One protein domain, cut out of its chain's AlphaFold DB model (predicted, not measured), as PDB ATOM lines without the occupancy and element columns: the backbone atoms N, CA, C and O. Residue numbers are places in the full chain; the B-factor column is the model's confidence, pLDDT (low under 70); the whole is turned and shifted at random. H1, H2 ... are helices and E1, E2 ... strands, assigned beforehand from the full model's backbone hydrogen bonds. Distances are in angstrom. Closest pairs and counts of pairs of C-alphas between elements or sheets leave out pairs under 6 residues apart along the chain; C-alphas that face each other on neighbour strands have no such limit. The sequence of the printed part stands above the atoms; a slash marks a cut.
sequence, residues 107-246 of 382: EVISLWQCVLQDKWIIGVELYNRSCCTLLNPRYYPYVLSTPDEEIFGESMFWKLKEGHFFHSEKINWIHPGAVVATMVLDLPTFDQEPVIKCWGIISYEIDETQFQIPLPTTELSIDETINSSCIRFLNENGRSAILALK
ATOM      1  N   GLU A 107     160.504 178.986 312.271       91.81
ATOM      2  CA  GLU A 107     160.293 177.668 311.675       91.81
ATOM      3  C   GLU A 107     161.620 177.083 311.192       91.81
ATOM      4  O   GLU A 107     162.412 177.787 310.570       91.81
ATOM      5  N   VAL A 108     161.843 175.791 311.446       92.94
ATOM      6  CA  VAL A 108     162.951 175.025 310.860       92.94
ATOM      7  C   VAL A 108     162.512 174.510 309.493       92.94
ATOM      8  O   VAL A 108     161.550 173.749 309.402       92.94
ATOM      9  N   ILE A 109     163.210 174.931 308.442       92.94
ATOM     10  CA  ILE A 109     162.921 174.567 307.051       92.94
ATOM     11  C   ILE A 109     163.689 173.312 306.652       92.94
ATOM     12  O   ILE A 109     163.112 172.364 306.122       92.94
ATOM     13  N   SER A 110     164.997 173.307 306.900       91.50
ATOM     14  CA  SER A 110     165.871 172.189 306.568       91.50
ATOM     15  C   SER A 110     167.099 172.166 307.473       91.50
ATOM     16  O   SER A 110     167.425 173.148 308.146       91.50
ATOM     17  N   LEU A 111     167.770 171.020 307.497       91.94
ATOM     18  CA  LEU A 111     169.003 170.808 308.235       91.94
ATOM     19  C   LEU A 111     170.004 170.123 307.312       91.94
ATOM     20  O   LEU A 111     169.657 169.208 306.564       91.94
ATOM     21  N   TRP A 112     171.247 170.575 307.368       91.25
ATOM     22  CA  TRP A 112     172.373 169.966 306.683       91.25
ATOM     23  C   TRP A 112     173.557 169.870 307.637       91.25
ATOM     24  O   TRP A 112     173.670 170.627 308.596       91.25
ATOM     25  N   GLN A 113     174.462 168.945 307.356       91.31
ATOM     26  CA  GLN A 113     175.697 168.808 308.111       91.31
ATOM     27  C   GLN A 113     176.858 168.471 307.188       91.31
ATOM     28  O   GLN A 113     176.663 167.913 306.104       91.31
ATOM     29  N   CYS A 114     178.067 168.785 307.628       89.44
ATOM     30  CA  CYS A 114     179.284 168.305 306.999       89.44
ATOM     31  C   CYS A 114     180.432 168.246 308.004       89.44
ATOM     32  O   CYS A 114     180.444 168.952 309.011       89.44
ATOM     33  N   VAL A 115     181.416 167.402 307.710       88.62
ATOM     34  CA  VAL A 115     182.694 167.393 308.421       88.62
ATOM     35  C   VAL A 115     183.715 168.108 307.556       88.62
ATOM     36  O   VAL A 115     183.849 167.814 306.367       88.62
ATOM     37  N   LEU A 116     184.424 169.069 308.135       85.19
ATOM     38  CA  LEU A 116     185.507 169.787 307.482       85.19
ATOM     39  C   LEU A 116     186.749 169.693 308.365       85.19
ATOM     40  O   LEU A 116     186.856 170.388 309.370       85.19
ATOM     41  N   GLN A 117     187.706 168.860 307.943       82.12
ATOM     42  CA  GLN A 117     188.904 168.530 308.722       82.12
ATOM     43  C   GLN A 117     188.545 167.962 310.104       82.12
ATOM     44  O   GLN A 117     188.019 166.860 310.183       82.12
ATOM     45  N   ASP A 118     188.837 168.705 311.166       86.31
ATOM     46  CA  ASP A 118     188.637 168.364 312.571       86.31
ATOM     47  C   ASP A 118     187.378 169.019 313.160       86.31
ATOM     48  O   ASP A 118     187.231 169.057 314.379       86.31
ATOM     49  N   LYS A 119     186.489 169.562 312.318       90.38
ATOM     50  CA  LYS A 119     185.255 170.229 312.747       90.38
ATOM     51  C   LYS A 119     184.018 169.557 312.175       90.38
ATOM     52  O   LYS A 119     183.962 169.250 310.981       90.38
ATOM     53  N   TRP A 120     183.001 169.409 313.013       92.12
ATOM     54  CA  TRP A 120     181.655 169.024 312.612       92.12
ATOM     55  C   TRP A 120     180.770 170.265 312.526       92.12
ATOM     56  O   TRP A 120     180.619 171.009 313.489       92.12
ATOM     57  N   ILE A 121     180.203 170.515 311.350       92.94
ATOM     58  CA  ILE A 121     179.409 171.706 311.072       92.94
ATOM     59  C   ILE A 121     177.965 171.281 310.855       92.94
ATOM     60  O   ILE A 121     177.684 170.470 309.972       92.94
ATOM     61  N   ILE A 122     177.051 171.877 311.614       93.75
ATOM     62  CA  ILE A 122     175.609 171.678 311.487       93.75
ATOM     63  C   ILE A 122     174.992 173.004 311.060       93.75
ATOM     64  O   ILE A 122     175.161 174.026 311.723       93.75
ATOM     65  N   GLY A 123     174.281 172.999 309.941       94.06
ATOM     66  CA  GLY A 123     173.562 174.151 309.431       94.06
ATOM     67  C   GLY A 123     172.060 173.931 309.456       94.06
ATOM     68  O   GLY A 123     171.559 172.898 309.017       94.06
ATOM     69  N   VAL A 124     171.338 174.928 309.947       94.81
ATOM     70  CA  VAL A 124     169.884 174.913 310.069       94.81
ATOM     71  C   VAL A 124     169.325 176.087 309.288       94.81
ATOM     72  O   VAL A 124     169.600 177.247 309.599       94.81
ATOM     73  N   GLU A 125     168.531 175.788 308.269       94.31
ATOM     74  CA  GLU A 125     167.768 176.794 307.545       94.31
ATOM     75  C   GLU A 125     166.498 177.102 308.328       94.31
ATOM     76  O   GLU A 125     165.692 176.219 308.624       94.31
ATOM     77  N   LEU A 126     166.331 178.371 308.673       94.31
ATOM     78  CA  LEU A 126     165.246 178.866 309.498       94.31
ATOM     79  C   LEU A 126     164.466 179.934 308.734       94.31
ATOM     80  O   LEU A 126     165.008 180.664 307.900       94.31
ATOM     81  N   TYR A 127     163.192 180.074 309.074       93.06
ATOM     82  CA  TYR A 127     162.347 181.137 308.559       93.06
ATOM     83  C   TYR A 127     161.610 181.817 309.707       93.06
ATOM     84  O   TYR A 127     160.788 181.203 310.390       93.06
ATOM     85  N   ASN A 128     161.904 183.097 309.929       92.44
ATOM     86  CA  ASN A 128     161.147 183.916 310.864       92.44
ATOM     87  C   ASN A 128     159.834 184.337 310.190       92.44
ATOM     88  O   ASN A 128     159.828 185.200 309.307       92.44
ATOM     89  N   ARG A 129     158.733 183.698 310.597       88.81
ATOM     90  CA  ARG A 129     157.369 183.997 310.134       88.81
ATOM     91  C   ARG A 129     156.742 185.177 310.863       88.81
ATOM     92  O   ARG A 129     155.720 185.688 310.408       88.81
ATOM     93  N   SER A 130     157.312 185.585 311.993       85.00
ATOM     94  CA  SER A 130     156.790 186.714 312.749       85.00
ATOM     95  C   SER A 130     157.028 188.032 312.009       85.00
ATOM     96  O   SER A 130     157.929 188.163 311.181       85.00
ATOM     97  N   CYS A 131     156.229 189.042 312.344       83.38
ATOM     98  CA  CYS A 131     156.444 190.414 311.884       83.38
ATOM     99  C   CYS A 131     157.552 191.134 312.676       83.38
ATOM    100  O   CYS A 131     157.875 192.281 312.367       83.38
ATOM    101  N   CYS A 132     158.109 190.486 313.703       86.44
ATOM    102  CA  CYS A 132     159.039 191.074 314.657       86.44
ATOM    103  C   CYS A 132     160.471 190.586 314.407       86.44
ATOM    104  O   CYS A 132     160.711 189.532 313.819       86.44
ATOM    105  N   THR A 133     161.445 191.371 314.865       90.44
ATOM    106  CA  THR A 133     162.850 190.946 314.872       90.44
ATOM    107  C   THR A 133     163.109 190.136 316.138       90.44
ATOM    108  O   THR A 133     162.795 190.609 317.225       90.44
ATOM    109  N   LEU A 134     163.671 188.936 315.997       91.69
ATOM    110  CA  LEU A 134     164.057 188.096 317.133       91.69
ATOM    111  C   LEU A 134     165.428 188.543 317.632       91.69
ATOM    112  O   LEU A 134     166.378 188.637 316.847       91.69
ATOM    113  N   LEU A 135     165.531 188.820 318.924       91.38
ATOM    114  CA  LEU A 135     166.743 189.322 319.558       91.38
ATOM    115  C   LEU A 135     167.540 188.178 320.189       91.38
ATOM    116  O   LEU A 135     166.996 187.111 320.474       91.38
ATOM    117  N   ASN A 136     168.838 188.415 320.386       89.56
ATOM    118  CA  ASN A 136     169.752 187.528 321.109       89.56
ATOM    119  C   ASN A 136     169.648 186.035 320.721       89.56
ATOM    120  O   ASN A 136     169.551 185.181 321.607       89.56
ATOM    121  N   PRO A 137     169.648 185.687 319.418       92.44
ATOM    122  CA  PRO A 137     169.546 184.302 319.003       92.44
ATOM    123  C   PRO A 137     170.800 183.534 319.443       92.44
ATOM    124  O   PRO A 137     171.929 183.989 319.247       92.44
ATOM    125  N   ARG A 138     170.611 182.357 320.039       91.94
ATOM    126  CA  ARG A 138     171.700 181.467 320.468       91.94
ATOM    127  C   ARG A 138     171.371 180.039 320.093       91.94
ATOM    128  O   ARG A 138     170.251 179.592 320.317       91.94
ATOM    129  N   TYR A 139     172.343 179.336 319.529       92.69
ATOM    130  CA  TYR A 139     172.228 177.918 319.216       92.69
ATOM    131  C   TYR A 139     173.010 177.142 320.279       92.69
ATOM    132  O   TYR A 139     174.213 177.322 320.421       92.69
ATOM    133  N   TYR A 140     172.312 176.292 321.025       90.19
ATOM    134  CA  TYR A 140     172.865 175.357 321.994       90.19
ATOM    135  C   TYR A 140     172.884 173.931 321.431       90.19
ATOM    136  O   TYR A 140     171.810 173.366 321.206       90.19
ATOM    137  N   PRO A 141     174.066 173.346 321.181       89.88
ATOM    138  CA  PRO A 141     174.205 171.940 320.838       89.88
ATOM    139  C   PRO A 141     174.348 171.092 322.111       89.88
ATOM    140  O   PRO A 141     174.881 171.543 323.122       89.88
ATOM    141  N   TYR A 142     173.896 169.846 322.050       87.44
ATOM    142  CA  TYR A 142     174.096 168.847 323.093       87.44
ATOM    143  C   TYR A 142     174.446 167.507 322.452       87.44
ATOM    144  O   TYR A 142     173.605 166.886 321.798       87.44
ATOM    145  N   VAL A 143     175.695 167.077 322.608       86.56
ATOM    146  CA  VAL A 143     176.205 165.823 322.042       86.56
ATOM    147  C   VAL A 143     175.984 164.700 323.054       86.56
ATOM    148  O   VAL A 143     176.469 164.758 324.177       86.56
ATOM    149  N   LEU A 144     175.208 163.688 322.667       77.88
ATOM    150  CA  LEU A 144     174.701 162.647 323.570       77.88
ATOM    151  C   LEU A 144     175.742 161.586 323.949       77.88
ATOM    152  O   LEU A 144     175.619 160.966 325.002       77.88
ATOM    153  N   SER A 145     176.736 161.353 323.092       65.88
ATOM    154  CA  SER A 145     177.652 160.207 323.209       65.88
ATOM    155  C   SER A 145     178.963 160.529 323.950       65.88
ATOM    156  O   SER A 145     179.799 159.646 324.110       65.88
ATOM    157  N   THR A 146     179.139 161.766 324.427       63.25
ATOM    158  CA  THR A 146     180.360 162.250 325.100       63.25
ATOM    159  C   THR A 146     180.016 162.977 326.414       63.25
ATOM    160  O   THR A 146     180.154 164.197 326.498       63.25
ATOM    161  N   PRO A 147     179.514 162.271 327.449       58.88
ATOM    162  CA  PRO A 147     179.019 162.905 328.676       58.88
ATOM    163  C   PRO A 147     180.090 163.648 329.494       58.88
ATOM    164  O   PRO A 147     179.731 164.541 330.258       58.88
ATOM    165  N   ASP A 148     181.374 163.322 329.306       61.16
ATOM    166  CA  ASP A 148     182.490 163.870 330.091       61.16
ATOM    167  C   ASP A 148     183.499 164.693 329.259       61.16
ATOM    168  O   ASP A 148     184.488 165.182 329.807       61.16
ATOM    169  N   GLU A 149     183.280 164.863 327.947       66.19
ATOM    170  CA  GLU A 149     184.160 165.680 327.098       66.19
ATOM    171  C   GLU A 149     183.566 167.076 326.877       66.19
ATOM    172  O   GLU A 149     182.441 167.235 326.394       66.19
ATOM    173  N   GLU A 150     184.347 168.110 327.196       70.88
ATOM    174  CA  GLU A 150     184.027 169.486 326.819       70.88
ATOM    175  C   GLU A 150     184.228 169.653 325.308       70.88
ATOM    176  O   GLU A 150     185.349 169.813 324.823       70.88
ATOM    177  N   ILE A 151     183.131 169.611 324.550       78.31
ATOM    178  CA  ILE A 151     183.146 169.936 323.122       78.31
ATOM    179  C   ILE A 151     182.990 171.444 322.974       78.31
ATOM    180  O   ILE A 151     181.958 172.022 323.331       78.31
ATOM    181  N   PHE A 152     184.007 172.086 322.404       81.88
ATOM    182  CA  PHE A 152     183.920 173.492 322.041       81.88
ATOM    183  C   PHE A 152     183.110 173.650 320.761       81.88
ATOM    184  O   PHE A 152     183.233 172.868 319.814       81.88
ATOM    185  N   GLY A 153     182.290 174.697 320.724       85.06
ATOM    186  CA  GLY A 153     181.596 175.064 319.508       85.06
ATOM    187  C   GLY A 153     181.274 176.543 319.409       85.06
ATOM    188  O   GLY A 153     181.086 177.229 320.414       85.06
ATOM    189  N   GLU A 154     181.210 177.029 318.173       90.44
ATOM    190  CA  GLU A 154     180.824 178.398 317.853       90.44
ATOM    191  C   GLU A 154     179.523 178.410 317.046       90.44
ATOM    192  O   GLU A 154     179.394 177.754 316.007       90.44
ATOM    193  N   SER A 155     178.552 179.194 317.518       92.06
ATOM    194  CA  SER A 155     177.306 179.450 316.802       92.06
ATOM    195  C   SER A 155     177.373 180.757 316.024       92.06
ATOM    196  O   SER A 155     177.770 181.789 316.565       92.06
ATOM    197  N   MET A 156     176.882 180.749 314.790       94.38
ATOM    198  CA  MET A 156     176.725 181.952 313.974       94.38
ATOM    199  C   MET A 156     175.361 181.953 313.285       94.38
ATOM    200  O   MET A 156     174.841 180.898 312.925       94.38
ATOM    201  N   PHE A 157     174.799 183.138 313.061       94.81
ATOM    202  CA  PHE A 157     173.577 183.324 312.283       94.81
ATOM    203  C   PHE A 157     173.888 184.155 311.043       94.81
ATOM    204  O   PHE A 157     174.611 185.148 311.114       94.81
ATOM    205  N   TRP A 158     173.325 183.752 309.910       94.12
ATOM    206  CA  TRP A 158     173.614 184.321 308.603       94.12
ATOM    207  C   TRP A 158     172.341 184.797 307.929       94.12
ATOM    208  O   TRP A 158     171.426 184.011 307.665       94.12
ATOM    209  N   LYS A 159     172.315 186.075 307.563       91.38
ATOM    210  CA  LYS A 159     171.331 186.599 306.620       91.38
ATOM    211  C   LYS A 159     171.857 186.406 305.208       91.38
ATOM    212  O   LYS A 159     172.920 186.920 304.858       91.38
ATOM    213  N   LEU A 160     171.098 185.687 304.391       85.38
ATOM    214  CA  LEU A 160     171.373 185.551 302.965       85.38
ATOM    215  C   LEU A 160     170.586 186.624 302.215       85.38
ATOM    216  O   LEU A 160     169.365 186.699 302.345       85.38
ATOM    217  N   LYS A 161     171.265 187.473 301.435       79.00
ATOM    218  CA  LYS A 161     170.562 188.375 300.511       79.00
ATOM    219  C   LYS A 161     170.233 187.602 299.240       79.00
ATOM    220  O   LYS A 161     171.123 187.062 298.587       79.00
ATOM    221  N   GLU A 162     168.950 187.546 298.895       63.25
ATOM    222  CA  GLU A 162     168.507 186.959 297.635       63.25
ATOM    223  C   GLU A 162     168.921 187.862 296.466       63.25
ATOM    224  O   GLU A 162     168.593 189.048 296.419       63.25
ATOM    225  N   GLY A 163     169.677 187.302 295.525       63.72
ATOM    226  CA  GLY A 163     170.169 188.005 294.348       63.72
ATOM    227  C   GLY A 163     171.032 187.106 293.465       63.72
ATOM    228  O   GLY A 163     171.247 185.931 293.769       63.72
ATOM    229  N   HIS A 164     171.532 187.664 292.359       63.75
ATOM    230  CA  HIS A 164     172.482 186.971 291.479       63.75
ATOM    231  C   HIS A 164     173.824 186.699 292.180       63.75
ATOM    232  O   HIS A 164     174.428 185.644 291.993       63.75
ATOM    233  N   PHE A 165     174.265 187.623 293.034       69.12
ATOM    234  CA  PHE A 165     175.486 187.480 293.820       69.12
ATOM    235  C   PHE A 165     175.201 186.805 295.157       69.12
ATOM    236  O   PHE A 165     174.225 187.133 295.830       69.12
ATOM    237  N   PHE A 166     176.070 185.874 295.552       77.00
ATOM    238  CA  PHE A 166     176.014 185.302 296.885       77.00
ATOM    239  C   PHE A 166     176.549 186.336 297.866       77.00
ATOM    240  O   PHE A 166     177.722 186.702 297.804       77.00
ATOM    241  N   HIS A 167     175.688 186.796 298.764       81.56
ATOM    242  CA  HIS A 167     176.072 187.683 299.845       81.56
ATOM    243  C   HIS A 167     175.480 187.166 301.148       81.56
ATOM    244  O   HIS A 167     174.262 186.979 301.266       81.56
ATOM    245  N   SER A 168     176.363 186.935 302.114       85.94
ATOM    246  CA  SER A 168     176.002 186.490 303.453       85.94
ATOM    247  C   SER A 168     176.567 187.455 304.484       85.94
ATOM    248  O   SER A 168     177.732 187.851 304.416       85.94
ATOM    249  N   GLU A 169     175.733 187.810 305.448       87.94
ATOM    250  CA  GLU A 169     176.054 188.748 306.517       87.94
ATOM    251  C   GLU A 169     175.848 188.041 307.857       87.94
ATOM    252  O   GLU A 169     174.794 187.430 308.061       87.94
ATOM    253  N   LYS A 170     176.858 188.075 308.737       90.00
ATOM    254  CA  LYS A 170     176.728 187.570 310.109       90.00
ATOM    255  C   LYS A 170     175.811 188.529 310.868       90.00
ATOM    256  O   LYS A 170     176.015 189.738 310.815       90.00
ATOM    257  N   ILE A 171     174.782 187.999 311.519       91.12
ATOM    258  CA  ILE A 171     173.763 188.794 312.214       91.12
ATOM    259  C   ILE A 171     173.644 188.367 313.673       91.12
ATOM    260  O   ILE A 171     173.766 187.188 313.993       91.12
ATOM    261  N   ASN A 172     173.326 189.330 314.539       91.19
ATOM    262  CA  ASN A 172     173.059 189.102 315.965       91.19
ATOM    263  C   ASN A 172     171.563 189.244 316.310       91.19
ATOM    264  O   ASN A 172     171.180 189.247 317.474       91.19
ATOM    265  N   TRP A 173     170.710 189.383 315.295       91.88
ATOM    266  CA  TRP A 173     169.256 189.467 315.411       91.88
ATOM    267  C   TRP A 173     168.607 188.910 314.141       91.88
ATOM    268  O   TRP A 173     169.132 189.072 313.038       91.88
ATOM    269  N   ILE A 174     167.460 188.250 314.277       91.44
ATOM    270  CA  ILE A 174     166.770 187.584 313.167       91.44
ATOM    271  C   ILE A 174     165.588 188.443 312.727       91.44
ATOM    272  O   ILE A 174     164.526 188.441 313.345       91.44
ATOM    273  N   HIS A 175     165.754 189.169 311.627       91.00
ATOM    274  CA  HIS A 175     164.637 189.866 310.987       91.00
ATOM    275  C   HIS A 175     163.629 188.882 310.368       91.00
ATOM    276  O   HIS A 175     163.989 187.733 310.109       91.00
ATOM    277  N   PRO A 176     162.387 189.320 310.091       90.69
ATOM    278  CA  PRO A 176     161.428 188.530 309.322       90.69
ATOM    279  C   PRO A 176     162.020 188.031 307.995       90.69
ATOM    280  O   PRO A 176     162.630 188.811 307.257       90.69
ATOM    281  N   GLY A 177     161.829 186.743 307.693       90.44
ATOM    282  CA  GLY A 177     162.368 186.080 306.502       90.44
ATOM    283  C   GLY A 177     163.371 184.956 306.789       90.44
ATOM    284  O   GLY A 177     163.457 184.437 307.904       90.44
ATOM    285  N   ALA A 178     164.104 184.553 305.748       91.56
ATOM    286  CA  ALA A 178     165.037 183.431 305.794       91.56
ATOM    287  C   ALA A 178     166.355 183.788 306.502       91.56
ATOM    288  O   ALA A 178     166.960 184.833 306.249       91.56
ATOM    289  N   VAL A 179     166.827 182.875 307.349       93.62
ATOM    290  CA  VAL A 179     168.112 182.954 308.050       93.62
ATOM    291  C   VAL A 179     168.725 181.558 308.123       93.62
ATOM    292  O   VAL A 179     168.008 180.563 308.158       93.62
ATOM    293  N   VAL A 180     170.049 181.465 308.147       94.94
ATOM    294  CA  VAL A 180     170.743 180.190 308.366       94.94
ATOM    295  C   VAL A 180     171.524 180.271 309.664       94.94
ATOM    296  O   VAL A 180     172.364 181.152 309.820       94.94
ATOM    297  N   ALA A 181     171.261 179.362 310.595       95.44
ATOM    298  CA  ALA A 181     172.102 179.168 311.768       95.44
ATOM    299  C   ALA A 181     173.166 178.115 311.447       95.44
ATOM    300  O   ALA A 181     172.852 177.085 310.860       95.44
ATOM    301  N   THR A 182     174.413 178.353 311.829       95.31
ATOM    302  CA  THR A 182     175.489 177.362 311.739       95.31
ATOM    303  C   THR A 182     176.097 177.145 313.109       95.31
ATOM    304  O   THR A 182     176.418 178.116 313.790       95.31
ATOM    305  N   MET A 183     176.293 175.888 313.474       94.94
ATOM    306  CA  MET A 183     177.046 175.450 314.635       94.94
ATOM    307  C   MET A 183     178.306 174.743 314.150       94.94
ATOM    308  O   MET A 183     178.208 173.803 313.368       94.94
ATOM    309  N   VAL A 184     179.471 175.199 314.595       93.56
ATOM    310  CA  VAL A 184     180.754 174.540 314.337       93.56
ATOM    311  C   VAL A 184     181.210 173.919 315.640       93.56
ATOM    312  O   VAL A 184     181.493 174.655 316.573       93.56
ATOM    313  N   LEU A 185     181.269 172.595 315.698       92.31
ATOM    314  CA  LEU A 185     181.755 171.827 316.838       92.31
ATOM    315  C   LEU A 185     183.135 171.258 316.529       92.31
ATOM    316  O   LEU A 185     183.432 170.913 315.379       92.31
ATOM    317  N   ASP A 186     183.953 171.100 317.560       90.38
ATOM    318  CA  ASP A 186     185.093 170.192 317.498       90.38
ATOM    319  C   ASP A 186     184.600 168.777 317.177       90.38
ATOM    320  O   ASP A 186     183.546 168.350 317.655       90.38
ATOM    321  N   LEU A 187     185.319 168.067 316.304       88.69
ATOM    322  CA  LEU A 187     184.938 166.717 315.908       88.69
ATOM    323  C   LEU A 187     185.017 165.790 317.136       88.69
ATOM    324  O   LEU A 187     186.110 165.625 317.684       88.69
ATOM    325  N   PRO A 188     183.896 165.184 317.563       86.69
ATOM    326  CA  PRO A 188     183.879 164.327 318.742       86.69
ATOM    327  C   PRO A 188     184.588 162.989 318.490       86.69
ATOM    328  O   PRO A 188     184.748 162.549 317.346       86.69
ATOM    329  N   THR A 189     185.001 162.329 319.571       83.56
ATOM    330  CA  THR A 189     185.623 161.000 319.534       83.56
ATOM    331  C   THR A 189     184.561 159.903 319.382       83.56
ATOM    332  O   THR A 189     183.474 159.965 319.953       83.56
ATOM    333  N   PHE A 190     184.866 158.866 318.595       83.12
ATOM    334  CA  PHE A 190     183.973 157.717 318.357       83.12
ATOM    335  C   PHE A 190     184.329 156.532 319.267       83.12
ATOM    336  O   PHE A 190     184.405 155.388 318.815       83.12
ATOM    337  N   ASP A 191     184.611 156.804 320.543       77.44
ATOM    338  CA  ASP A 191     185.180 155.808 321.460       77.44
ATOM    339  C   ASP A 191     184.159 154.754 321.914       77.44
ATOM    340  O   ASP A 191     184.513 153.594 322.133       77.44
ATOM    341  N   GLN A 192     182.886 155.143 322.053       75.75
ATOM    342  CA  GLN A 192     181.815 154.269 322.552       75.75
ATOM    343  C   GLN A 192     180.913 153.738 321.434       75.75
ATOM    344  O   GLN A 192     180.586 152.551 321.409       75.75
ATOM    345  N   GLU A 193     180.510 154.610 320.507       81.81
ATOM    346  CA  GLU A 193     179.555 154.297 319.444       81.81
ATOM    347  C   GLU A 193     180.069 154.772 318.074       81.81
ATOM    348  O   GLU A 193     180.700 155.826 317.976       81.81
ATOM    349  N   PRO A 194     179.771 154.036 316.982       84.31
ATOM    350  CA  PRO A 194     180.164 154.423 315.624       84.31
ATOM    351  C   PRO A 194     179.317 155.570 315.048       84.31
ATOM    352  O   PRO A 194     179.572 156.035 313.933       84.31
ATOM    353  N   VAL A 195     178.280 155.983 315.778       88.50
ATOM    354  CA  VAL A 195     177.379 157.077 315.434       88.50
ATOM    355  C   VAL A 195     177.206 157.947 316.667       88.50
ATOM    356  O   VAL A 195     176.883 157.449 317.738       88.50
ATOM    357  N   ILE A 196     177.390 159.248 316.495       89.06
ATOM    358  CA  ILE A 196     177.265 160.244 317.551       89.06
ATOM    359  C   ILE A 196     176.030 161.082 317.266       89.06
ATOM    360  O   ILE A 196     175.826 161.538 316.142       89.06
ATOM    361  N   LYS A 197     175.192 161.297 318.278       90.38
ATOM    362  CA  LYS A 197     173.964 162.086 318.136       90.38
ATOM    363  C   LYS A 197     174.126 163.459 318.768       90.38
ATOM    364  O   LYS A 197     174.632 163.574 319.881       90.38
ATOM    365  N   CYS A 198     173.644 164.489 318.084       89.56
ATOM    366  CA  CYS A 198     173.567 165.853 318.586       89.56
ATOM    367  C   CYS A 198     172.116 166.325 318.604       89.56
ATOM    368  O   CYS A 198     171.412 166.321 317.589       89.56
ATOM    369  N   TRP A 199     171.686 166.780 319.773       90.75
ATOM    370  CA  TRP A 199     170.485 167.579 319.953       90.75
ATOM    371  C   TRP A 199     170.827 169.055 319.856       90.75
ATOM    372  O   TRP A 199     171.953 169.469 320.119       90.75
ATOM    373  N   GLY A 200     169.862 169.857 319.430       89.00
ATOM    374  CA  GLY A 200     170.055 171.285 319.260       89.00
ATOM    375  C   GLY A 200     168.834 172.054 319.719       89.00
ATOM    376  O   GLY A 200     167.704 171.622 319.497       89.00
ATOM    377  N   ILE A 201     169.055 173.205 320.339       92.19
ATOM    378  CA  ILE A 201     168.003 174.162 320.675       92.19
ATOM    379  C   ILE A 201     168.454 175.534 320.202       92.19
ATOM    380  O   ILE A 201     169.593 175.934 320.440       92.19
ATOM    381  N   ILE A 202     167.555 176.275 319.562       91.94
ATOM    382  CA  ILE A 202     167.771 177.696 319.292       91.94
ATOM    383  C   ILE A 202     166.903 178.499 320.247       91.94
ATOM    384  O   ILE A 202     165.679 178.376 320.222       91.94
ATOM    385  N   SER A 203     167.530 179.323 321.081       92.38
ATOM    386  CA  SER A 203     166.834 180.299 321.915       92.38
ATOM    387  C   SER A 203     166.840 181.668 321.256       92.38
ATOM    388  O   SER A 203     167.834 182.034 320.632       92.38
ATOM    389  N   TYR A 204     165.783 182.443 321.449       91.25
ATOM    390  CA  TYR A 204     165.683 183.823 320.987       91.25
ATOM    391  C   TYR A 204     164.721 184.611 321.879       91.25
ATOM    392  O   TYR A 204     163.995 184.032 322.686       91.25
ATOM    393  N   GLU A 205     164.703 185.928 321.732       88.75
ATOM    394  CA  GLU A 205     163.915 186.834 322.562       88.75
ATOM    395  C   GLU A 205     162.972 187.688 321.706       88.75
ATOM    396  O   GLU A 205     163.349 188.173 320.635       88.75
ATOM    397  N   ILE A 206     161.735 187.859 322.170       87.44
ATOM    398  CA  ILE A 206     160.753 188.798 321.613       87.44
ATOM    399  C   ILE A 206     160.117 189.525 322.791       87.44
ATOM    400  O   ILE A 206     159.600 188.865 323.690       87.44
ATOM    401  N   ASP A 207     160.134 190.860 322.774       83.56
ATOM    402  CA  ASP A 207     159.521 191.702 323.811       83.56
ATOM    403  C   ASP A 207     159.892 191.247 325.241       83.56
ATOM    404  O   ASP A 207     159.018 190.997 326.070       83.56
ATOM    405  N   GLU A 208     161.193 191.054 325.503       82.69
ATOM    406  CA  GLU A 208     161.755 190.589 326.791       82.69
ATOM    407  C   GLU A 208     161.344 189.167 327.216       82.69
ATOM    408  O   GLU A 208     161.715 188.681 328.285       82.69
ATOM    409  N   THR A 209     160.597 188.455 326.372       83.38
ATOM    410  CA  THR A 209     160.192 187.071 326.608       83.38
ATOM    411  C   THR A 209     161.112 186.125 325.847       83.38
ATOM    412  O   THR A 209     161.279 186.237 324.629       83.38
ATOM    413  N   GLN A 210     161.702 185.165 326.561       88.00
ATOM    414  CA  GLN A 210     162.575 184.156 325.970       88.00
ATOM    415  C   GLN A 210     161.760 182.998 325.384       88.00
ATOM    416  O   GLN A 210     160.901 182.413 326.043       88.00
ATOM    417  N   PHE A 211     162.079 182.633 324.150       88.00
ATOM    418  CA  PHE A 211     161.502 181.517 323.415       88.00
ATOM    419  C   PHE A 211     162.595 180.537 323.003       88.00
ATOM    420  O   PHE A 211     163.773 180.890 322.903       88.00
ATOM    421  N   GLN A 212     162.199 179.291 322.760       90.06
ATOM    422  CA  GLN A 212     163.095 178.229 322.322       90.06
ATOM    423  C   GLN A 212     162.413 177.374 321.260       90.06
ATOM    424  O   GLN A 212     161.208 177.127 321.331       90.06
ATOM    425  N   ILE A 213     163.197 176.905 320.292       89.44
ATOM    426  CA  ILE A 213     162.772 175.910 319.313       89.44
ATOM    427  C   ILE A 213     163.730 174.713 319.343       89.44
ATOM    428  O   ILE A 213     164.943 174.909 319.196       89.44
ATOM    429  N   PRO A 214     163.222 173.483 319.540       90.06
ATOM    430  CA  PRO A 214     164.036 172.286 319.390       90.06
ATOM    431  C   PRO A 214     164.376 172.066 317.915       90.06
ATOM    432  O   PRO A 214     163.558 172.299 317.021       90.06
ATOM    433  N   LEU A 215     165.588 171.591 317.666       90.25
ATOM    434  CA  LEU A 215     166.060 171.203 316.347       90.25
ATOM    435  C   LEU A 215     165.944 169.687 316.159       90.25
ATOM    436  O   LEU A 215     166.029 168.940 317.138       90.25
ATOM    437  N   PRO A 216     165.783 169.206 314.913       88.88
ATOM    438  CA  PRO A 216     165.876 167.783 314.617       88.88
ATOM    439  C   PRO A 216     167.204 167.195 315.109       88.88
ATOM    440  O   PRO A 216     168.254 167.832 314.999       88.88
ATOM    441  N   THR A 217     167.159 165.965 315.628       89.25
ATOM    442  CA  THR A 217     168.379 165.245 316.018       89.25
ATOM    443  C   THR A 217     169.259 165.049 314.792       89.25
ATOM    444  O   THR A 217     168.792 164.570 313.760       89.25
ATOM    445  N   THR A 218     170.528 165.423 314.919       89.94
ATOM    446  CA  THR A 218     171.535 165.221 313.878       89.94
ATOM    447  C   THR A 218     172.444 164.074 314.299       89.94
ATOM    448  O   THR A 218     172.844 164.004 315.459       89.94
ATOM    449  N   GLU A 219     172.753 163.164 313.384       91.25
ATOM    450  CA  GLU A 219     173.591 161.993 313.653       91.25
ATOM    451  C   GLU A 219     174.841 162.064 312.779       91.25
ATOM    452  O   GLU A 219     174.727 162.293 311.578       91.25
ATOM    453  N   LEU A 220     176.016 161.874 313.370       89.56
ATOM    454  CA  LEU A 220     177.290 161.816 312.668       89.56
ATOM    455  C   LEU A 220     177.842 160.398 312.751       89.56
ATOM    456  O   LEU A 220     178.126 159.904 313.839       89.56
ATOM    457  N   SER A 221     178.024 159.756 311.604       88.19
ATOM    458  CA  SER A 221     178.660 158.440 311.506       88.19
ATOM    459  C   SER A 221     180.151 158.537 311.174       88.19
ATOM    460  O   SER A 221     180.593 159.493 310.532       88.19
ATOM    461  N   ILE A 222     180.933 157.513 311.540       84.75
ATOM    462  CA  ILE A 222     182.358 157.419 311.164       84.75
ATOM    463  C   ILE A 222     182.547 157.559 309.645       84.75
ATOM    464  O   ILE A 222     183.445 158.272 309.201       84.75
ATOM    465  N   ASP A 223     181.688 156.939 308.832       82.12
ATOM    466  CA  ASP A 223     181.805 156.984 307.369       82.12
ATOM    467  C   ASP A 223     181.666 158.410 306.807       82.12
ATOM    468  O   ASP A 223     182.314 158.770 305.820       82.12
ATOM    469  N   GLU A 224     180.860 159.257 307.454       77.25
ATOM    470  CA  GLU A 224     180.684 160.662 307.078       77.25
ATOM    471  C   GLU A 224     181.889 161.537 307.438       77.25
ATOM    472  O   GLU A 224     182.041 162.615 306.860       77.25
ATOM    473  N   THR A 225     182.784 161.081 308.318       77.12
ATOM    474  CA  THR A 225     184.025 161.802 308.658       77.12
ATOM    475  C   THR A 225     185.125 161.656 307.605       77.12
ATOM    476  O   THR A 225     186.101 162.407 307.600       77.12
ATOM    477  N   ILE A 226     184.982 160.716 306.666       71.81
ATOM    478  CA  ILE A 226     186.002 160.449 305.652       71.81
ATOM    479  C   ILE A 226     186.015 161.588 304.620       71.81
ATOM    480  O   ILE A 226     185.009 161.845 303.966       71.81
ATOM    481  N   ASN A 227     187.187 162.209 304.409       57.91
ATOM    482  CA  ASN A 227     187.447 163.403 303.572       57.91
ATOM    483  C   ASN A 227     186.668 163.529 302.239       57.91
ATOM    484  O   ASN A 227     186.424 164.642 301.768       57.91
ATOM    485  N   SER A 228     186.273 162.425 301.600       59.47
ATOM    486  CA  SER A 228     185.444 162.444 300.388       59.47
ATOM    487  C   SER A 228     184.031 163.003 300.602       59.47
ATOM    488  O   SER A 228     183.470 163.572 299.665       59.47
ATOM    489  N   SER A 229     183.455 162.877 301.803       61.91
ATOM    490  CA  SER A 229     182.128 163.411 302.143       61.91
ATOM    491  C   SER A 229     182.112 164.941 302.078       61.91
ATOM    492  O   SER A 229     181.209 165.529 301.486       61.91
ATOM    493  N   CYS A 230     183.169 165.576 302.590       65.94
ATOM    494  CA  CYS A 230     183.365 167.018 302.580       65.94
ATOM    495  C   CYS A 230     183.456 167.562 301.152       65.94
ATOM    496  O   CYS A 230     182.722 168.469 300.773       65.94
ATOM    497  N   ILE A 231     184.310 166.962 300.315       65.31
ATOM    498  CA  ILE A 231     184.477 167.390 298.918       65.31
ATOM    499  C   ILE A 231     183.174 167.198 298.135       65.31
ATOM    500  O   ILE A 231     182.816 168.053 297.323       65.31
ATOM    501  N   ARG A 232     182.441 166.107 298.393       67.56
ATOM    502  CA  ARG A 232     181.124 165.868 297.797       67.56
ATOM    503  C   ARG A 232     180.125 166.950 298.216       67.56
ATOM    504  O   ARG A 232     179.514 167.563 297.347       67.56
ATOM    505  N   PHE A 233     180.051 167.271 299.506       72.50
ATOM    506  CA  PHE A 233     179.212 168.353 300.029       72.50
ATOM    507  C   PHE A 233     179.556 169.715 299.403       72.50
ATOM    508  O   PHE A 233     178.667 170.432 298.946       72.50
ATOM    509  N   LEU A 234     180.852 170.033 299.291       68.25
ATOM    510  CA  LEU A 234     181.354 171.253 298.648       68.25
ATOM    511  C   LEU A 234     181.021 171.346 297.149       68.25
ATOM    512  O   LEU A 234     181.093 172.435 296.574       68.25
ATOM    513  N   ASN A 235     180.715 170.223 296.496       69.25
ATOM    514  CA  ASN A 235     180.355 170.175 295.080       69.25
ATOM    515  C   ASN A 235     178.835 170.153 294.859       69.25
ATOM    516  O   ASN A 235     178.366 170.717 293.875       69.25
ATOM    517  N   GLU A 236     178.077 169.513 295.750       74.75
ATOM    518  CA  GLU A 236     176.633 169.302 295.597       74.75
ATOM    519  C   GLU A 236     175.797 170.451 296.170       74.75
ATOM    520  O   GLU A 236     174.761 170.792 295.601       74.75
ATOM    521  N   ASN A 237     176.240 171.080 297.264       72.38
ATOM    522  CA  ASN A 237     175.432 172.056 297.991       72.38
ATOM    523  C   ASN A 237     176.110 173.431 298.071       72.38
ATOM    524  O   ASN A 237     176.657 173.817 299.098       72.38
ATOM    525  N   GLY A 238     176.081 174.185 296.965       77.00
ATOM    526  CA  GLY A 238     176.889 175.401 296.798       77.00
ATOM    527  C   GLY A 238     176.722 176.462 297.897       77.00
ATOM    528  O   GLY A 238     177.719 176.969 298.405       77.00
ATOM    529  N   ARG A 239     175.487 176.787 298.309       84.25
ATOM    530  CA  ARG A 239     175.240 177.827 299.333       84.25
ATOM    531  C   ARG A 239     175.656 177.367 300.729       84.25
ATOM    532  O   ARG A 239     176.382 178.085 301.413       84.25
ATOM    533  N   SER A 240     175.238 176.168 301.124       87.00
ATOM    534  CA  SER A 240     175.580 175.591 302.427       87.00
ATOM    535  C   SER A 240     177.080 175.324 302.557       87.00
ATOM    536  O   SER A 240     177.655 175.577 303.608       87.00
ATOM    537  N   ALA A 241     177.740 174.906 301.475       87.00
ATOM    538  CA  ALA A 241     179.190 174.744 301.400       87.00
ATOM    539  C   ALA A 241     179.946 176.047 301.677       87.00
ATOM    540  O   ALA A 241     180.895 176.057 302.461       87.00
ATOM    541  N   ILE A 242     179.520 177.152 301.057       89.38
ATOM    542  CA  ILE A 242     180.132 178.464 301.290       89.38
ATOM    543  C   ILE A 242     179.939 178.887 302.748       89.38
ATOM    544  O   ILE A 242     180.897 179.339 303.370       89.38
ATOM    545  N   LEU A 243     178.736 178.718 303.308       91.25
ATOM    546  CA  LEU A 243     178.480 179.044 304.712       91.25
ATOM    547  C   LEU A 243     179.319 178.190 305.665       91.25
ATOM    548  O   LEU A 243     179.940 178.745 306.558       91.25
ATOM    549  N   ALA A 244     179.414 176.880 305.439       90.50
ATOM    550  CA  ALA A 244     180.246 175.993 306.248       90.50
ATOM    551  C   ALA A 244     181.722 176.444 306.275       90.50
ATOM    552  O   ALA A 244     182.350 176.513 307.331       90.50
ATOM    553  N   LEU A 245     182.272 176.824 305.118       89.94
ATOM    554  CA  LEU A 245     183.638 177.346 305.021       89.94
ATOM    555  C   LEU A 245     183.800 178.699 305.723       89.94
ATOM    556  O   LEU A 245     184.786 178.913 306.429       89.94
ATOM    557  N   LYS A 246     182.828 179.604 305.571       91.94
ATOM    558  CA  LYS A 246     182.839 180.892 306.272       91.94
ATOM    559  C   LYS A 246     182.786 180.709 307.787       91.94
ATOM    560  O   LYS A 246     183.586 181.322 308.479       91.94
TER     561      LYS A 246
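What this domain is: This is residues 107 to 246 of the 382 residues of an uncharacterized protein of Atta cephalotes (UniProt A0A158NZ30). What does the domain look like? Two twisted sheets stand face to face as a sandwich, their strands crossed at 44 degrees, and the five-strand sheet curls round H3, which covers its face away from the three-strand sheet. H1 and H2 lead from E8 past the E1 edge to H3. What builds it? The printed part has 140 residues, with eight named strands followed by three named helices; both sheets are antiparallel, in the orders E1-E2-E6-E4-E5 and E3-E7-E8, and the class is mixed, helices and strands. How large is it? It is compact, with a radius of gyration of the C-alphas of 15.4 A, and flat, spanning 45 by 37 by 20 A.

Where its parts are: Where are the strands? E1, residues 107 to 116, begins with C-alpha 107 at (160.293, 177.668, 311.675), measures 26.7 A and bends by 52 degrees at residue 110; E2, 119 to 128, measures 27.8 A, and E3, 134 to 143, 25.8 A. E4, 153 to 161, measures 25.7 A, E5, 167 to 170, 10.3 A, and E6, 177 to 186, 29.8 A. E7, 195 to 206, measures 36.3 A, and E8, 209 to 221, 37.3 A. Where are the helices? H1 is residues 222 to 225, 5.3 A; H2 is 228 to 236, 12.1 A; H3 is 238 to 246, 12.5 A, with C-alpha 246 at (182.839, 180.892, 306.272).

How they stand to each other: How are the strands paired? In the larger sheet N 112 and O 123 of the hairpin E1 and E2 are 2.9 A apart, N 122 and O 183 of E2 and E6 2.9 A, N 156 and O 182 of E4 and E6 2.9 A, and N 159 and O 169 of the hairpin E4 and E5 2.9 A, within hydrogen-bond range. In the other sheet N 140 and O 201 of E3 and E7 are 2.8 A apart, and N 204 and O 211 of the hairpin E7 and E8 2.9 A. Where do the helices sit? H3 is on the larger sheet, the closest C-alphas to E2 being Ile 121 and Ala 244, 6.5 A, while H1 and H2 only graze it. H2 and H3 touch only at the corner, closest at C-alphas 234 and 241, 4.9 A. Are the helix backbones complete? Every O i to N i+4 pair is within hydrogen-bond range in H2 and H3; H1 is too short for one.

The domain as a whole: How far does it reach? The two C-alphas farthest apart are those of Asp 148 and His 164, 46.1 A. Is it continuous? The printed part has no cut, and no link is long. Where is confidence low? pLDDT is under 70 at residues 145 to 149, 162 to 165, 227 to 232 and 234 to 235.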